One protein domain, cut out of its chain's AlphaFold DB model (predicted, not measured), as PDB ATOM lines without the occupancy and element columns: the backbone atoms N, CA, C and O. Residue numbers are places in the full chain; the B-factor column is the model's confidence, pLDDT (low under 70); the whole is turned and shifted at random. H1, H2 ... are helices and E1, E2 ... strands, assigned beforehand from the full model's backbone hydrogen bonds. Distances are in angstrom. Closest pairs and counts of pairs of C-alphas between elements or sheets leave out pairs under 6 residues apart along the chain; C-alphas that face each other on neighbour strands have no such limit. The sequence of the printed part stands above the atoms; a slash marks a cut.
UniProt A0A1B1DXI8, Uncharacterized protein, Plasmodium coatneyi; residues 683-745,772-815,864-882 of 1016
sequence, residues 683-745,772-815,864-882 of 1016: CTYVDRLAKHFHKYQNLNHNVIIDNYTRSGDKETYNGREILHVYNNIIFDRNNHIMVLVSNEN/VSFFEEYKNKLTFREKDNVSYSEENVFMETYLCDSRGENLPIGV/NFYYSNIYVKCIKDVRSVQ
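This is residues 683 to 745, 772 to 815 and 864 to 882 of the 1016 residues of an uncharacterized protein of Plasmodium coatneyi (UniProt A0A1B1DXI8). A single twisted sheet of six strands, drawn out to one side by the long strands E1, E2 and E6, has helix H1 packed lengthwise over one face. Short helix H2 sits by one end of the sheet, and the long link of residues 780 to 796 leads from it back to E4, whose first residue, Val 797, lies near H1. The printed part has 126 residues, with two named helices and six named strands in the order H1 E1 E2 E3 H2 E4 E5 E6. The mixed sheet runs E3 E2 E1 E6 E4 E5, and the class is mixed, helices and strands. The whole is compact, with a radius of gyration of the C-alphas of 16.0 A and spans of 50 by 33 by 27 A.

E1, residues 701 to 711, and E6, residues 865 to 877, are parallel neighbours at 12 degrees; N 704 and O 870 are 2.8 A apart, within hydrogen-bond range. E2, residues 714 to 726, is antiparallel to E1 at 163 degrees, with N 705 and O 721 at 2.8 A. E3, residues 729 to 732, is antiparallel to E2 at 141 degrees, with N 731 and O 724 at 2.8 A. E1 E2 E3 form a meander, each strand the antiparallel neighbour of the one before. E4, residues 797 to 804, is antiparallel to E6 at 158 degrees, with N 871 and O 798 at 2.7 A. E5, residues 810 to 812, forms a hairpin with E4, with N 803 and O 811 at 2.9 A. E3 and E5 are the edge strands. H1, residues 683 to 696, is on the sheet at a height of 9.6 A, over E6 and E4, in two layers, a helix on one face of a sheet. On the local plane it runs along the strands, at 1 degrees to E6; the closest C-alphas of H1 and E6 are those of Tyr 696 and Tyr 866, 6.6 A apart. H2, residues 772 to 779, only grazes the sheet, and H1 and H2 are apart. In H1 and H2 every O i to N i+4 pair is within hydrogen-bond range.

E6 is 38.3 A from first to last C-alpha and ends at C-alpha 877 (-39.463, 22.182, -14.998). E2 measures 36.4 A and bends by 51 degrees at residue 718; E1 measures 31.9 A, E4 22.4 A and H1 19.8 A. H1 begins at C-alpha 683 (-45.333, 14.192, 3.391). H2, E3 and E5 are shorter, with 8, 4 and 3 residues.

The C-alphas farthest apart, of Gly 712 and Asn 745, are 52.1 A apart. Residues 746 to 771 and 816 to 863 are not printed; the C-alpha gaps across these cuts are 19.8 A and 20.0 A. Of the links printed whole, H2 to E4 is long. Mean pLDDT of the printed part is 71.2; 45 residues are under 70, among them 727 to 745 and 876 to 882.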
ATOM      1  N   CYS A 683     -45.347  15.278   2.436       70.56
ATOM      2  CA  CYS A 683     -45.333  14.192   3.391       70.56
ATOM      3  C   CYS A 683     -44.102  14.295   4.292       70.56
ATOM      4  O   CYS A 683     -44.259  14.363   5.508       70.56
ATOM      5  N   THR A 684     -42.906  14.416   3.712       75.88
ATOM      6  CA  THR A 684     -41.654  14.614   4.459       75.88
ATOM      7  C   THR A 684     -41.701  15.867   5.318       75.88
ATOM      8  O   THR A 684     -41.244  15.862   6.460       75.88
ATOM      9  N   TYR A 685     -42.282  16.948   4.806       77.81
ATOM     10  CA  TYR A 685     -42.471  18.168   5.578       77.81
ATOM     11  C   TYR A 685     -43.399  17.986   6.775       77.81
ATOM     12  O   TYR A 685     -43.035  18.346   7.895       77.81
ATOM     13  N   VAL A 686     -44.590  17.426   6.545       75.88
ATOM     14  CA  VAL A 686     -45.581  17.167   7.592       75.88
ATOM     15  C   VAL A 686     -45.002  16.219   8.636       75.88
ATOM     16  O   VAL A 686     -45.163  16.477   9.824       75.88
ATOM     17  N   ASP A 687     -44.271  15.182   8.226       77.62
ATOM     18  CA  ASP A 687     -43.594  14.253   9.134       77.62
ATOM     19  C   ASP A 687     -42.563  14.962  10.013       77.62
ATOM     20  O   ASP A 687     -42.515  14.754  11.226       77.62
ATOM     21  N   ARG A 688     -41.726  15.807   9.410       79.69
ATOM     22  CA  ARG A 688     -40.686  16.564  10.112       79.69
ATOM     23  C   ARG A 688     -41.280  17.565  11.098       79.69
ATOM     24  O   ARG A 688     -40.849  17.625  12.250       79.69
ATOM     25  N   LEU A 689     -42.333  18.273  10.694       79.25
ATOM     26  CA  LEU A 689     -43.108  19.122  11.596       79.25
ATOM     27  C   LEU A 689     -43.777  18.327  12.713       79.25
ATOM     28  O   LEU A 689     -43.762  18.773  13.857       79.25
ATOM     29  N   ALA A 690     -44.336  17.155  12.411       78.25
ATOM     30  CA  ALA A 690     -44.950  16.296  13.411       78.25
ATOM     31  C   ALA A 690     -43.920  15.865  14.455       78.25
ATOM     32  O   ALA A 690     -44.194  15.969  15.646       78.25
ATOM     33  N   LYS A 691     -42.724  15.435  14.036       82.25
ATOM     34  CA  LYS A 691     -41.630  15.090  14.956       82.25
ATOM     35  C   LYS A 691     -41.262  16.270  15.859       82.25
ATOM     36  O   LYS A 691     -41.204  16.104  17.075       82.25
ATOM     37  N   HIS A 692     -41.097  17.466  15.287       83.19
ATOM     38  CA  HIS A 692     -40.827  18.691  16.053       83.19
ATOM     39  C   HIS A 692     -41.944  19.003  17.056       83.19
ATOM     40  O   HIS A 692     -41.671  19.258  18.227       83.19
ATOM     41  N   PHE A 693     -43.204  18.926  16.625       81.62
ATOM     42  CA  PHE A 693     -44.359  19.194  17.476       81.62
ATOM     43  C   PHE A 693     -44.450  18.224  18.655       81.62
ATOM     44  O   PHE A 693     -44.613  18.662  19.790       81.62
ATOM     45  N   HIS A 694     -44.306  16.918  18.415       80.69
ATOM     46  CA  HIS A 694     -44.361  15.920  19.487       80.69
ATOM     47  C   HIS A 694     -43.190  16.058  20.468       80.69
ATOM     48  O   HIS A 694     -43.381  15.831  21.660       80.69
ATOM     49  N   LYS A 695     -42.001  16.461  19.990       82.25
ATOM     50  CA  LYS A 695     -40.798  16.626  20.822       82.25
ATOM     51  C   LYS A 695     -40.824  17.911  21.657       82.25
ATOM     52  O   LYS A 695     -40.529  17.867  22.845       82.25
ATOM     53  N   TYR A 696     -41.193  19.047  21.060       81.56
ATOM     54  CA  TYR A 696     -41.055  20.374  21.683       81.56
ATOM     55  C   TYR A 696     -42.382  21.075  22.000       81.56
ATOM     56  O   TYR A 696     -42.376  22.213  22.474       81.56
ATOM     57  N   GLN A 697     -43.514  20.428  21.711       78.75
ATOM     58  CA  GLN A 697     -44.873  20.915  21.985       78.75
ATOM     59  C   GLN A 697     -45.184  22.303  21.395       78.75
ATOM     60  O   GLN A 697     -46.006  23.051  21.922       78.75
ATOM     61  N   ASN A 698     -44.537  22.671  20.287       76.81
ATOM     62  CA  ASN A 698     -44.786  23.922  19.571       76.81
ATOM     63  C   ASN A 698     -44.646  23.737  18.056       76.81
ATOM     64  O   ASN A 698     -44.128  22.727  17.586       76.81
ATOM     65  N   LEU A 699     -45.107  24.732  17.297       76.25
ATOM     66  CA  LEU A 699     -45.070  24.752  15.830       76.25
ATOM     67  C   LEU A 699     -44.231  25.902  15.288       76.25
ATOM     68  O   LEU A 699     -44.477  26.376  14.184       76.25
ATOM     69  N   ASN A 700     -43.258  26.383  16.055       82.31
ATOM     70  CA  ASN A 700     -42.419  27.475  15.589       82.31
ATOM     71  C   ASN A 700     -41.460  26.944  14.523       82.31
ATOM     72  O   ASN A 700     -40.672  26.033  14.777       82.31
ATOM     73  N   HIS A 701     -41.529  27.493  13.318       83.62
ATOM     74  CA  HIS A 701     -40.632  27.119  12.238       83.62
ATOM     75  C   HIS A 701     -40.504  28.231  11.203       83.62
ATOM     76  O   HIS A 701     -41.407  29.035  11.008       83.62
ATOM     77  N   ASN A 702     -39.379  28.258  10.507       85.19
ATOM     78  CA  ASN A 702     -39.176  29.061   9.317       85.19
ATOM     79  C   ASN A 702     -39.112  28.111   8.124       85.19
ATOM     80  O   ASN A 702     -38.404  27.108   8.179       85.19
ATOM     81  N   VAL A 703     -39.824  28.420   7.048       84.06
ATOM     82  CA  VAL A 703     -39.722  27.702   5.778       84.06
ATOM     83  C   VAL A 703     -38.854  28.522   4.836       84.06
ATOM     84  O   VAL A 703     -39.176  29.673   4.544       84.06
ATOM     85  N   ILE A 704     -37.760  27.931   4.373       85.44
ATOM     86  CA  ILE A 704     -36.795  28.523   3.454       85.44
ATOM     87  C   ILE A 704     -36.922  27.790   2.120       85.44
ATOM     88  O   ILE A 704     -36.602  26.610   2.026       85.44
ATOM     89  N   ILE A 705     -37.412  28.476   1.094       82.69
ATOM     90  CA  ILE A 705     -37.676  27.905  -0.228       82.69
ATOM     91  C   ILE A 705     -36.596  28.389  -1.186       82.69
ATOM     92  O   ILE A 705     -36.531  29.578  -1.494       82.69
ATOM     93  N   ASP A 706     -35.776  27.471  -1.678       83.19
ATOM     94  CA  ASP A 706     -34.768  27.732  -2.700       83.19
ATOM     95  C   ASP A 706     -35.314  27.313  -4.067       83.19
ATOM     96  O   ASP A 706     -35.553  26.130  -4.321       83.19
ATOM     97  N   ASN A 707     -35.555  28.296  -4.938       78.69
ATOM     98  CA  ASN A 707     -36.207  28.083  -6.227       78.69
ATOM     99  C   ASN A 707     -35.187  27.866  -7.346       78.69
ATOM    100  O   ASN A 707     -34.262  28.659  -7.515       78.69
ATOM    101  N   TYR A 708     -35.429  26.852  -8.168       76.75
ATOM    102  CA  TYR A 708     -34.635  26.491  -9.336       76.75
ATOM    103  C   TYR A 708     -35.541  26.343 -10.562       76.75
ATOM    104  O   TYR A 708     -36.680  25.891 -10.445       76.75
ATOM    105  N   THR A 709     -35.040  26.704 -11.738       72.12
ATOM    106  CA  THR A 709     -35.653  26.391 -13.033       72.12
ATOM    107  C   THR A 709     -34.801  25.344 -13.732       72.12
ATOM    108  O   THR A 709     -33.598  25.542 -13.896       72.12
ATOM    109  N   ARG A 710     -35.421  24.247 -14.169       70.38
ATOM    110  CA  ARG A 710     -34.797  23.239 -15.025       70.38
ATOM    111  C   ARG A 710     -35.197  23.486 -16.481       70.38
ATOM    112  O   ARG A 710     -36.384  23.576 -16.795       70.38
ATOM    113  N   SER A 711     -34.199  23.591 -17.356       67.94
ATOM    114  CA  SER A 711     -34.367  23.659 -18.812       67.94
ATOM    115  C   SER A 711     -33.409  22.660 -19.462       67.94
ATOM    116  O   SER A 711     -32.204  22.904 -19.524       67.94
ATOM    117  N   GLY A 712     -33.932  21.503 -19.884       69.06
ATOM    118  CA  GLY A 712     -33.086  20.354 -20.235       69.06
ATOM    119  C   GLY A 712     -32.352  19.828 -18.996       69.06
ATOM    120  O   GLY A 712     -32.972  19.701 -17.941       69.06
ATOM    121  N   ASP A 713     -31.042  19.603 -19.102       66.62
ATOM    122  CA  ASP A 713     -30.218  19.057 -18.008       66.62
ATOM    123  C   ASP A 713     -29.647  20.127 -17.064       66.62
ATOM    124  O   ASP A 713     -29.009  19.817 -16.059       66.62
ATOM    125  N   LYS A 714     -29.872  21.414 -17.360       73.94
ATOM    126  CA  LYS A 714     -29.317  22.523 -16.578       73.94
ATOM    127  C   LYS A 714     -30.332  23.063 -15.571       73.94
ATOM    128  O   LYS A 714     -31.420  23.509 -15.943       73.94
ATOM    129  N   GLU A 715     -29.941  23.087 -14.298       81.06
ATOM    130  CA  GLU A 715     -30.669  23.750 -13.210       81.06
ATOM    131  C   GLU A 715     -30.117  25.164 -12.983       81.06
ATOM    132  O   GLU A 715     -28.917  25.357 -12.796       81.06
ATOM    133  N   THR A 716     -30.994  26.167 -12.994       78.94
ATOM    134  CA  THR A 716     -30.643  27.574 -12.749       78.94
ATOM    135  C   THR A 716     -31.324  28.057 -11.479       78.94
ATOM    136  O   THR A 716     -32.533  27.900 -11.331       78.94
ATOM    137  N   TYR A 717     -30.566  28.640 -10.551       80.75
ATOM    138  CA  TYR A 717     -31.111  29.181  -9.308       80.75
ATOM    139  C   TYR A 717     -31.819  30.521  -9.545       80.75
ATOM    140  O   TYR A 717     -31.247  31.433 -10.136       80.75
ATOM    141  N   ASN A 718     -33.051  30.648  -9.048       71.38
ATOM    142  CA  ASN A 718     -33.913  31.815  -9.249       71.38
ATOM    143  C   ASN A 718     -34.003  32.734  -8.025       71.38
ATOM    144  O   ASN A 718     -34.442  33.876  -8.157       71.38
ATOM    145  N   GLY A 719     -33.651  32.238  -6.836       78.69
ATOM    146  CA  GLY A 719     -33.726  32.998  -5.589       78.69
ATOM    147  C   GLY A 719     -34.427  32.266  -4.446       78.69
ATOM    148  O   GLY A 719     -35.019  31.195  -4.616       78.69
ATOM    149  N   ARG A 720     -34.360  32.887  -3.265       80.81
ATOM    150  CA  ARG A 720     -34.861  32.353  -1.997       80.81
ATOM    151  C   ARG A 720     -36.097  33.096  -1.513       80.81
ATOM    152  O   ARG A 720     -36.118  34.324  -1.494       80.81
ATOM    153  N   GLU A 721     -37.078  32.351  -1.021       78.06
ATOM    154  CA  GLU A 721     -38.221  32.888  -0.283       78.06
ATOM    155  C   GLU A 721     -38.224  32.362   1.153       78.06
ATOM    156  O   GLU A 721     -37.850  31.220   1.403       78.06
ATOM    157  N   ILE A 722     -38.652  33.194   2.105       78.38
ATOM    158  CA  ILE A 722     -38.703  32.824   3.524       78.38
ATOM    159  C   ILE A 722     -40.106  33.092   4.063       78.38
ATOM    160  O   ILE A 722     -40.686  34.156   3.822       78.38
ATOM    161  N   LEU A 723     -40.643  32.114   4.785       78.12
ATOM    162  CA  LEU A 723     -41.908  32.193   5.504       78.12
ATOM    163  C   LEU A 723     -41.645  31.911   6.980       78.12
ATOM    164  O   LEU A 723     -41.110  30.858   7.311       78.12
ATOM    165  N   HIS A 724     -42.030  32.820   7.870       78.62
ATOM    166  CA  HIS A 724     -41.857  32.604   9.306       78.62
ATOM    167  C   HIS A 724     -43.173  32.150   9.927       78.62
ATOM    168  O   HIS A 724     -44.219  32.724   9.637       78.62
ATOM    169  N   VAL A 725     -43.124  31.153  10.802       77.19
ATOM    170  CA  VAL A 725     -44.268  30.660  11.567       77.19
ATOM    171  C   VAL A 725     -43.899  30.678  13.044       77.19
ATOM    172  O   VAL A 725     -42.991  29.970  13.476       77.19
ATOM    173  N   TYR A 726     -44.587  31.502  13.828       73.62
ATOM    174  CA  TYR A 726     -44.317  31.670  15.255       73.62
ATOM    175  C   TYR A 726     -45.615  31.786  16.050       73.62
ATOM    176  O   TYR A 726     -46.463  32.607  15.720       73.62
ATOM    177  N   ASN A 727     -45.785  30.972  17.095       67.00
ATOM    178  CA  ASN A 727     -46.992  30.903  17.929       67.00
ATOM    179  C   ASN A 727     -48.294  30.828  17.110       67.00
ATOM    180  O   ASN A 727     -49.254  31.547  17.376       67.00
ATOM    181  N   ASN A 728     -48.314  29.957  16.095       61.00
ATOM    182  CA  ASN A 728     -49.420  29.805  15.141       61.00
ATOM    183  C   ASN A 728     -49.701  31.058  14.292       61.00
ATOM    184  O   ASN A 728     -50.786  31.174  13.725       61.00
ATOM    185  N   ILE A 729     -48.727  31.969  14.190       63.28
ATOM    186  CA  ILE A 729     -48.754  33.141  13.319       63.28
ATOM    187  C   ILE A 729     -47.820  32.930  12.144       63.28
ATOM    188  O   ILE A 729     -46.610  32.820  12.313       63.28
ATOM    189  N   ILE A 730     -48.393  32.896  10.947       66.19
ATOM    190  CA  ILE A 730     -47.640  32.942   9.695       66.19
ATOM    191  C   ILE A 730     -47.319  34.406   9.407       66.19
ATOM    192  O   ILE A 730     -48.241  35.211   9.359       66.19
ATOM    193  N   PHE A 731     -46.051  34.738   9.190       63.50
ATOM    194  CA  PHE A 731     -45.598  36.059   8.773       63.50
ATOM    195  C   PHE A 731     -45.024  35.991   7.362       63.50
ATOM    196  O   PHE A 731     -44.015  35.325   7.108       63.50
ATOM    197  N   ASP A 732     -45.635  36.753   6.458       59.47
ATOM    198  CA  ASP A 732     -45.118  36.986   5.114       59.47
ATOM    199  C   ASP A 732     -44.937  38.485   4.857       59.47
ATOM    200  O   ASP A 732     -45.907  39.239   4.793       59.47
ATOM    201  N   ARG A 733     -43.685  38.923   4.670       52.62
ATOM    202  CA  ARG A 733     -43.355  40.331   4.405       52.62
ATOM    203  C   ARG A 733     -43.911  40.827   3.066       52.62
ATOM    204  O   ARG A 733     -44.256  42.000   2.979       52.62
ATOM    205  N   ASN A 734     -44.004  39.952   2.063       46.56
ATOM    206  CA  ASN A 734     -44.406  40.329   0.703       46.56
ATOM    207  C   ASN A 734     -45.928  40.432   0.566       46.56
ATOM    208  O   ASN A 734     -46.415  41.260  -0.194       46.56
ATOM    209  N   ASN A 735     -46.665  39.607   1.314       45.94
ATOM    210  CA  ASN A 735     -48.125  39.522   1.228       45.94
ATOM    211  C   ASN A 735     -48.845  40.081   2.473       45.94
ATOM    212  O   ASN A 735     -50.066  40.018   2.545       45.94
ATOM    213  N   HIS A 736     -48.110  40.575   3.478       47.72
ATOM    214  CA  HIS A 736     -48.647  41.072   4.758       47.72
ATOM    215  C   HIS A 736     -49.634  40.120   5.450       47.72
ATOM    216  O   HIS A 736     -50.531  40.532   6.182       47.72
ATOM    217  N   ILE A 737     -49.452  38.821   5.236       49.06
ATOM    218  CA  ILE A 737     -50.318  37.795   5.800       49.06
ATOM    219  C   ILE A 737     -49.914  37.595   7.253       49.06
ATOM    220  O   ILE A 737     -48.765  37.244   7.513       49.06
ATOM    221  N   MET A 738     -50.865  37.808   8.165       45.16
ATOM    222  CA  MET A 738     -50.803  37.414   9.570       45.16
ATOM    223  C   MET A 738     -52.069  36.627   9.903       45.16
ATOM    224  O   MET A 738     -53.179  37.148   9.798       45.16
ATOM    225  N   VAL A 739     -51.911  35.355  10.265       47.88
ATOM    226  CA  VAL A 739     -53.018  34.484  10.692       47.88
ATOM    227  C   VAL A 739     -52.871  34.251  12.188       47.88
ATOM    228  O   VAL A 739     -51.838  33.763  12.604       47.88
ATOM    229  N   LEU A 740     -53.861  34.607  13.006       41.03
ATOM    230  CA  LEU A 740     -53.875  34.267  14.434       41.03
ATOM    231  C   LEU A 740     -54.715  33.009  14.652       41.03
ATOM    232  O   LEU A 740     -55.911  33.018  14.365       41.03
ATOM    233  N   VAL A 741     -54.132  31.983  15.268       43.06
ATOM    234  CA  VAL A 741     -54.897  30.956  15.991       43.06
ATOM    235  C   VAL A 741     -54.622  31.168  17.479       43.06
ATOM    236  O   VAL A 741     -53.507  30.930  17.941       43.06
ATOM    237  N   SER A 742     -55.594  31.690  18.236       38.38
ATOM    238  CA  SER A 742     -55.388  31.971  19.665       38.38
ATOM    239  C   SER A 742     -55.138  30.688  20.456       38.38
ATOM    240  O   SER A 742     -55.955  29.768  20.397       38.38
ATOM    241  N   ASN A 743     -54.099  30.678  21.291       37.38
ATOM    242  CA  ASN A 743     -53.889  29.631  22.299       37.38
ATOM    243  C   ASN A 743     -54.919  29.677  23.451       37.38
ATOM    244  O   ASN A 743     -55.071  28.693  24.169       37.38
ATOM    245  N   GLU A 744     -55.643  30.788  23.633       38.69
ATOM    246  CA  GLU A 744     -56.453  31.042  24.840       38.69
ATOM    247  C   GLU A 744     -57.767  30.240  24.932       38.69
ATOM    248  O   GLU A 744     -58.324  30.126  26.018       38.69
ATOM    249  N   ASN A 745     -58.233  29.598  23.853       37.91
ATOM    250  CA  ASN A 745     -59.516  28.871  23.835       37.91
ATOM    251  C   ASN A 745     -59.374  27.345  23.706       37.91
ATOM    252  O   ASN A 745     -60.276  26.671  23.203       37.91
ATOM    253  N   VAL A 772     -45.108  40.362  19.817       57.81
ATOM    254  CA  VAL A 772     -44.741  40.910  18.493       57.81
ATOM    255  C   VAL A 772     -43.390  41.623  18.548       57.81
ATOM    256  O   VAL A 772     -42.550  41.415  17.679       57.81
ATOM    257  N   SER A 773     -43.144  42.413  19.600       59.25
ATOM    258  CA  SER A 773     -41.838  43.050  19.815       59.25
ATOM    259  C   SER A 773     -40.723  42.025  20.006       59.25
ATOM    260  O   SER A 773     -39.630  42.211  19.483       59.25
ATOM    261  N   PHE A 774     -41.016  40.928  20.707       61.03
ATOM    262  CA  PHE A 774     -40.070  39.833  20.902       61.03
ATOM    263  C   PHE A 774     -39.781  39.078  19.595       61.03
ATOM    264  O   PHE A 774     -38.625  38.815  19.282       61.03
ATOM    265  N   PHE A 775     -40.810  38.792  18.786       65.44
ATOM    266  CA  PHE A 775     -40.633  38.148  17.484       65.44
ATOM    267  C   PHE A 775     -39.809  38.998  16.508       65.44
ATOM    268  O   PHE A 775     -38.920  38.462  15.856       65.44
ATOM    269  N   GLU A 776     -40.062  40.309  16.412       67.31
ATOM    270  CA  GLU A 776     -39.264  41.189  15.542       67.31
ATOM    271  C   GLU A 776     -37.798  41.271  15.999       67.31
ATOM    272  O   GLU A 776     -36.897  41.307  15.161       67.31
ATOM    273  N   GLU A 777     -37.525  41.233  17.308       66.19
ATOM    274  CA  GLU A 777     -36.152  41.169  17.818       66.19
ATOM    275  C   GLU A 777     -35.465  39.836  17.475       66.19
ATOM    276  O   GLU A 777     -34.336  39.835  16.981       66.19
ATOM    277  N   TYR A 778     -36.153  38.714  17.688       70.31
ATOM    278  CA  TYR A 778     -35.674  37.374  17.345       70.31
ATOM    279  C   TYR A 778     -35.414  37.220  15.837       70.31
ATOM    280  O   TYR A 778     -34.352  36.761  15.421       70.31
ATOM    281  N   LYS A 779     -36.355  37.666  15.002       72.81
ATOM    282  CA  LYS A 779     -36.278  37.587  13.540       72.81
ATOM    283  C   LYS A 779     -35.053  38.306  12.980       72.81
ATOM    284  O   LYS A 779     -34.432  37.800  12.051       72.81
ATOM    285  N   ASN A 780     -34.684  39.455  13.547       71.12
ATOM    286  CA  ASN A 780     -33.501  40.209  13.118       71.12
ATOM    287  C   ASN A 780     -32.175  39.487  13.424       71.12
ATOM    288  O   ASN A 780     -31.149  39.854  12.859       71.12
ATOM    289  N   LYS A 781     -32.188  38.474  14.300       71.25
ATOM    290  CA  LYS A 781     -31.020  37.672  14.696       71.25
ATOM    291  C   LYS A 781     -30.977  36.297  14.009       71.25
ATOM    292  O   LYS A 781     -30.110  35.484  14.323       71.25
ATOM    293  N   LEU A 782     -31.905  36.009  13.090       75.44
ATOM    294  CA  LEU A 782     -31.932  34.748  12.349       75.44
ATOM    295  C   LEU A 782     -30.857  34.709  11.260       75.44
ATOM    296  O   LEU A 782     -30.829  35.551  10.367       75.44
ATOM    297  N   THR A 783     -30.031  33.667  11.292       71.69
ATOM    298  CA  THR A 783     -29.088  33.325  10.222       71.69
ATOM    299  C   THR A 783     -29.532  32.045   9.525       71.69
ATOM    300  O   THR A 783     -29.894  31.067  10.181       71.69
ATOM    301  N   PHE A 784     -29.498  32.039   8.193       83.56
ATOM    302  CA  PHE A 784     -29.871  30.886   7.371       83.56
ATOM    303  C   PHE A 784     -28.645  30.343   6.637       83.56
ATOM    304  O   PHE A 784     -27.799  31.121   6.201       83.56
ATOM    305  N   ARG A 785     -28.575  29.021   6.452       83.12
ATOM    306  CA  ARG A 785     -27.528  28.380   5.647       83.12
ATOM    307  C   ARG A 785     -27.586  28.864   4.203       83.12
ATOM    308  O   ARG A 785     -28.670  29.012   3.632       83.12
ATOM    309  N   GLU A 786     -26.428  29.071   3.590       77.50
ATOM    310  CA  GLU A 786     -26.336  29.321   2.149       77.50
ATOM    311  C   GLU A 786     -26.788  28.097   1.348       77.50
ATOM    312  O   GLU A 786     -26.661  26.970   1.819       77.50
ATOM    313  N   LYS A 787     -27.328  28.315   0.140       77.44
ATOM    314  CA  LYS A 787     -27.930  27.252  -0.688       77.44
ATOM    315  C   LYS A 787     -26.997  26.060  -0.943       77.44
ATOM    316  O   LYS A 787     -27.461  24.928  -0.932       77.44
ATOM    317  N   ASP A 788     -25.701  26.315  -1.115       78.50
ATOM    318  CA  ASP A 788     -24.700  25.295  -1.448       78.50
ATOM    319  C   ASP A 788     -24.246  24.502  -0.203       78.50
ATOM    320  O   ASP A 788     -23.679  23.423  -0.320       78.50
ATOM    321  N   ASN A 789     -24.577  24.997   0.997       80.31
ATOM    322  CA  ASN A 789     -24.265  24.385   2.294       80.31
ATOM    323  C   ASN A 789     -25.470  23.651   2.919       80.31
ATOM    324  O   ASN A 789     -25.427  23.230   4.084       80.31
ATOM    325  N   VAL A 790     -26.578  23.538   2.177       78.81
ATOM    326  CA  VAL A 790     -27.764  22.774   2.576       78.81
ATOM    327  C   VAL A 790     -27.681  21.380   1.968       78.81
ATOM    328  O   VAL A 790     -27.789  21.204   0.756       78.81
ATOM    329  N   SER A 791     -27.548  20.370   2.823       78.62
ATOM    330  CA  SER A 791     -27.604  18.964   2.424       78.62
ATOM    331  C   SER A 791     -29.057  18.553   2.180       78.62
ATOM    332  O   SER A 791     -29.710  17.979   3.053       78.62
ATOM    333  N   TYR A 792     -29.598  18.893   1.010       75.69
ATOM    334  CA  TYR A 792     -30.902  18.373   0.607       75.69
ATOM    335  C   TYR A 792     -30.829  16.842   0.558       75.69
ATOM    336  O   TYR A 792     -29.970  16.281  -0.119       75.69
ATOM    337  N   SER A 793     -31.712  16.166   1.298       65.19
ATOM    338  CA  SER A 793     -31.879  14.713   1.189       65.19
ATOM    339  C   SER A 793     -32.445  14.343  -0.187       65.19
ATOM    340  O   SER A 793     -32.934  15.221  -0.898       65.19
ATOM    341  N   GLU A 794     -32.491  13.048  -0.517       59.88
ATOM    342  CA  GLU A 794     -33.133  12.517  -1.739       59.88
ATOM    343  C   GLU A 794     -34.547  13.095  -1.977       59.88
ATOM    344  O   GLU A 794     -34.979  13.290  -3.106       59.88
ATOM    345  N   GLU A 795     -35.243  13.477  -0.901       67.75
ATOM    346  CA  GLU A 795     -36.588  14.067  -0.921       67.75
ATOM    347  C   GLU A 795     -36.646  15.613  -1.000       67.75
ATOM    348  O   GLU A 795     -37.706  16.197  -0.765       67.75
ATOM    349  N   ASN A 796     -35.537  16.309  -1.291       76.88
ATOM    350  CA  ASN A 796     -35.467  17.774  -1.473       76.88
ATOM    351  C   ASN A 796     -35.840  18.645  -0.245       76.88
ATOM    352  O   ASN A 796     -36.036  19.858  -0.378       76.88
ATOM    353  N   VAL A 797     -35.910  18.071   0.962       80.12
ATOM    354  CA  VAL A 797     -36.240  18.784   2.213       80.12
ATOM    355  C   VAL A 797     -35.125  18.599   3.247       80.12
ATOM    356  O   VAL A 797     -34.679  17.486   3.508       80.12
ATOM    357  N   PHE A 798     -34.699  19.670   3.914       85.00
ATOM    358  CA  PHE A 798     -33.722  19.655   5.014       85.00
ATOM    359  C   PHE A 798     -34.293  20.392   6.242       85.00
ATOM    360  O   PHE A 798     -35.016  21.364   6.076       85.00
ATOM    361  N   MET A 799     -34.070  19.912   7.472       85.31
ATOM    362  CA  MET A 799     -34.612  20.532   8.694       85.31
ATOM    363  C   MET A 799     -33.550  20.585   9.779       85.31
ATOM    364  O   MET A 799     -32.860  19.599  10.011       85.31
ATOM    365  N   GLU A 800     -33.500  21.712  10.478       87.62
ATOM    366  CA  GLU A 800     -32.660  21.922  11.652       87.62
ATOM    367  C   GLU A 800     -33.461  22.589  12.754       87.62
ATOM    368  O   GLU A 800     -34.239  23.504  12.477       87.62
ATOM    369  N   THR A 801     -33.236  22.180  13.998       86.88
ATOM    370  CA  THR A 801     -33.921  22.743  15.160       86.88
ATOM    371  C   THR A 801     -32.961  23.565  16.006       86.88
ATOM    372  O   THR A 801     -31.803  23.202  16.199       86.88
ATOM    373  N   TYR A 802     -33.469  24.674  16.525       84.94
ATOM    374  CA  TYR A 802     -32.743  25.640  17.327       84.94
ATOM    375  C   TYR A 802     -33.516  25.933  18.612       84.94
ATOM    376  O   TYR A 802     -34.752  25.922  18.637       84.94
ATOM    377  N   LEU A 803     -32.778  26.236  19.675       84.06
ATOM    378  CA  LEU A 803     -33.302  26.834  20.896       84.06
ATOM    379  C   LEU A 803     -33.028  28.340  20.854       84.06
ATOM    380  O   LEU A 803     -31.870  28.749  20.805       84.06
ATOM    381  N   CYS A 804     -34.085  29.152  20.884       80.12
ATOM    382  CA  CYS A 804     -33.972  30.588  21.104       80.12
ATOM    383  C   CYS A 804     -34.031  30.863  22.606       80.12
ATOM    384  O   CYS A 804     -35.026  30.541  23.269       80.12
ATOM    385  N   ASP A 805     -32.976  31.465  23.142       73.00
ATOM    386  CA  ASP A 805     -32.920  31.847  24.545       73.00
ATOM    387  C   ASP A 805     -33.666  33.172  24.826       73.00
ATOM    388  O   ASP A 805     -34.081  33.906  23.925       73.00
ATOM    389  N   SER A 806     -33.830  33.500  26.108       64.31
ATOM    390  CA  SER A 806     -34.433  34.756  26.584       64.31
ATOM    391  C   SER A 806     -33.706  36.043  26.141       64.31
ATOM    392  O   SER A 806     -34.241  37.134  26.341       64.31
ATOM    393  N   ARG A 807     -32.509  35.942  25.546       62.69
ATOM    394  CA  ARG A 807     -31.716  37.053  24.989       62.69
ATOM    395  C   ARG A 807     -31.812  37.129  23.457       62.69
ATOM    396  O   ARG A 807     -31.285  38.071  22.854       62.69
ATOM    397  N   GLY A 808     -32.523  36.190  22.828       63.00
ATOM    398  CA  GLY A 808     -32.674  36.076  21.379       63.00
ATOM    399  C   GLY A 808     -31.471  35.441  20.677       63.00
ATOM    400  O   GLY A 808     -31.320  35.635  19.472       63.00
ATOM    401  N   GLU A 809     -30.590  34.758  21.411       67.94
ATOM    402  CA  GLU A 809     -29.500  33.961  20.846       67.94
ATOM    403  C   GLU A 809     -30.023  32.579  20.432       67.94
ATOM    404  O   GLU A 809     -30.826  31.960  21.134       67.94
ATOM    405  N   ASN A 810     -29.575  32.113  19.264       75.06
ATOM    406  CA  ASN A 810     -30.058  30.893  18.626       75.06
ATOM    407  C   ASN A 810     -28.991  29.799  18.722       75.06
ATOM    408  O   ASN A 810     -27.944  29.899  18.082       75.06
ATOM    409  N   LEU A 811     -29.258  28.751  19.501       76.25
ATOM    410  CA  LEU A 811     -28.351  27.615  19.677       76.25
ATOM    411  C   LEU A 811     -28.822  26.427  18.820       76.25
ATOM    412  O   LEU A 811     -29.955  25.977  19.013       76.25
ATOM    413  N   PRO A 812     -28.009  25.924  17.867       75.00
ATOM    414  CA  PRO A 812     -28.361  24.745  17.080       75.00
ATOM    415  C   PRO A 812     -28.379  23.494  17.963       75.00
ATOM    416  O   PRO A 812     -27.485  23.296  18.784       75.00
ATOM    417  N   ILE A 813     -29.380  22.636  17.770       75.75
ATOM    418  CA  ILE A 813     -29.473  21.334  18.436       75.75
ATOM    419  C   ILE A 813     -28.910  20.287  17.473       75.75
ATOM    420  O   ILE A 813     -29.417  20.128  16.361       75.75
ATOM    421  N   GLY A 814     -27.834  19.608  17.873       53.81
ATOM    422  CA  GLY A 814     -27.162  18.613  17.040       53.81
ATOM    423  C   GLY A 814     -28.044  17.397  16.741       53.81
ATOM    424  O   GLY A 814     -28.750  16.888  17.613       53.81
ATOM    425  N   VAL A 815     -27.967  16.895  15.506       44.78
ATOM    426  CA  VAL A 815     -28.513  15.588  15.105       44.78
ATOM    427  C   VAL A 815     -27.606  14.517  15.721       44.78
ATOM    428  O   VAL A 815     -26.598  14.146  15.131       44.78
ATOM    429  N   ASN A 864     -37.677  30.740  26.960       69.81
ATOM    430  CA  ASN A 864     -36.932  30.143  25.853       69.81
ATOM    431  C   ASN A 864     -37.915  29.325  24.998       69.81
ATOM    432  O   ASN A 864     -38.811  28.676  25.547       69.81
ATOM    433  N   PHE A 865     -37.759  29.333  23.676       78.88
ATOM    434  CA  PHE A 865     -38.627  28.561  22.787       78.88
ATOM    435  C   PHE A 865     -37.815  27.840  21.717       78.88
ATOM    436  O   PHE A 865     -36.794  28.335  21.244       78.88
ATOM    437  N   TYR A 866     -38.291  26.666  21.318       85.12
ATOM    438  CA  TYR A 866     -37.710  25.927  20.203       85.12
ATOM    439  C   TYR A 866     -38.336  26.390  18.898       85.12
ATOM    440  O   TYR A 866     -39.537  26.663  18.863       85.12
ATOM    441  N   TYR A 867     -37.545  26.429  17.833       86.56
ATOM    442  CA  TYR A 867     -38.031  26.606  16.469       86.56
ATOM    443  C   TYR A 867     -37.207  25.775  15.491       86.56
ATOM    444  O   TYR A 867     -36.089  25.380  15.806       86.56
ATOM    445  N   SER A 868     -37.735  25.532  14.294       87.75
ATOM    446  CA  SER A 868     -36.992  24.823  13.249       87.75
ATOM    447  C   SER A 868     -36.861  25.608  11.951       87.75
ATOM    448  O   SER A 868     -37.827  26.193  11.481       87.75
ATOM    449  N   ASN A 869     -35.685  25.587  11.332       87.94
ATOM    450  CA  ASN A 869     -35.490  26.033   9.956       87.94
ATOM    451  C   ASN A 869     -35.690  24.835   9.026       87.94
ATOM    452  O   ASN A 869     -34.970  23.844   9.127       87.94
ATOM    453  N   ILE A 870     -36.667  24.922   8.128       86.81
ATOM    454  CA  ILE A 870     -36.984  23.883   7.149       86.81
ATOM    455  C   ILE A 870     -36.653  24.415   5.758       86.81
ATOM    456  O   ILE A 870     -37.329  25.306   5.251       86.81
ATOM    457  N   TYR A 871     -35.615  23.864   5.147       85.81
ATOM    458  CA  TYR A 871     -35.167  24.191   3.802       85.81
ATOM    459  C   TYR A 871     -35.842  23.279   2.780       85.81
ATOM    460  O   TYR A 871     -35.953  22.068   2.981       85.81
ATOM    461  N   VAL A 872     -36.270  23.866   1.670       82.56
ATOM    462  CA  VAL A 872     -37.016  23.203   0.602       82.56
ATOM    463  C   VAL A 872     -36.373  23.545  -0.734       82.56
ATOM    464  O   VAL A 872     -36.343  24.717  -1.113       82.56
ATOM    465  N   LYS A 873     -35.892  22.533  -1.464       80.62
ATOM    466  CA  LYS A 873     -35.451  22.685  -2.856       80.62
ATOM    467  C   LYS A 873     -36.667  22.566  -3.773       80.62
ATOM    468  O   LYS A 873     -37.306  21.521  -3.841       80.62
ATOM    469  N   CYS A 874     -36.998  23.647  -4.472       77.00
ATOM    470  CA  CYS A 874     -38.113  23.712  -5.414       77.00
ATOM    471  C   CYS A 874     -37.571  23.758  -6.842       77.00
ATOM    472  O   CYS A 874     -36.928  24.738  -7.212       77.00
ATOM    473  N   ILE A 875     -37.828  22.726  -7.648       71.75
ATOM    474  CA  ILE A 875     -37.361  22.661  -9.040       71.75
ATOM    475  C   ILE A 875     -38.564  22.776  -9.974       71.75
ATOM    476  O   ILE A 875     -39.375  21.857 -10.088       71.75
ATOM    477  N   LYS A 876     -38.665  23.905 -10.674       67.06
ATOM    478  CA  LYS A 876     -39.656  24.132 -11.724       67.06
ATOM    479  C   LYS A 876     -39.111  23.641 -13.061       67.06
ATOM    480  O   LYS A 876     -38.168  24.221 -13.588       67.06
ATOM    481  N   ASP A 877     -39.740  22.621 -13.631       62.41
ATOM    482  CA  ASP A 877     -39.463  22.182 -14.998       62.41
ATOM    483  C   ASP A 877     -40.336  22.964 -15.993       62.41
ATOM    484  O   ASP A 877     -41.565  22.895 -15.952       62.41
ATOM    485  N   VAL A 878     -39.697  23.725 -16.886       58.62
ATOM    486  CA  VAL A 878     -40.373  24.554 -17.904       58.62
ATOM    487  C   VAL A 878     -41.082  23.702 -18.963       58.62
ATOM    488  O   VAL A 878     -41.996  24.184 -19.632       58.62
ATOM    489  N   ARG A 879     -40.674  22.439 -19.128       53.09
ATOM    490  CA  ARG A 879     -41.271  21.491 -20.075       53.09
ATOM    491  C   ARG A 879     -42.378  20.646 -19.445       53.09
ATOM    492  O   ARG A 879     -43.017  19.876 -20.161       53.09
ATOM    493  N   SER A 880     -42.632  20.781 -18.139       55.25
ATOM    494  CA  SER A 880     -43.691  20.021 -17.477       55.25
ATOM    495  C   SER A 880     -45.066  20.420 -18.016       55.25
ATOM    496  O   SER A 880     -45.533  21.545 -17.849       55.25
ATOM    497  N   VAL A 881     -45.729  19.460 -18.659       50.22
ATOM    498  CA  VAL A 881     -47.105  19.569 -19.170       50.22
ATOM    499  C   VAL A 881     -48.143  19.073 -18.157       50.22
ATOM    500  O   VAL A 881     -49.312  18.883 -18.502       50.22
ATOM    501  N   GLN A 882     -47.729  18.819 -16.912       53.53
ATOM    502  CA  GLN A 882     -48.574  18.169 -15.920       53.53
ATOM    503  C   GLN A 882     -49.779  19.057 -15.573       53.53
ATOM    504  O   GLN A 882     -49.643  20.182 -15.090       53.53
TER     505      GLN A 882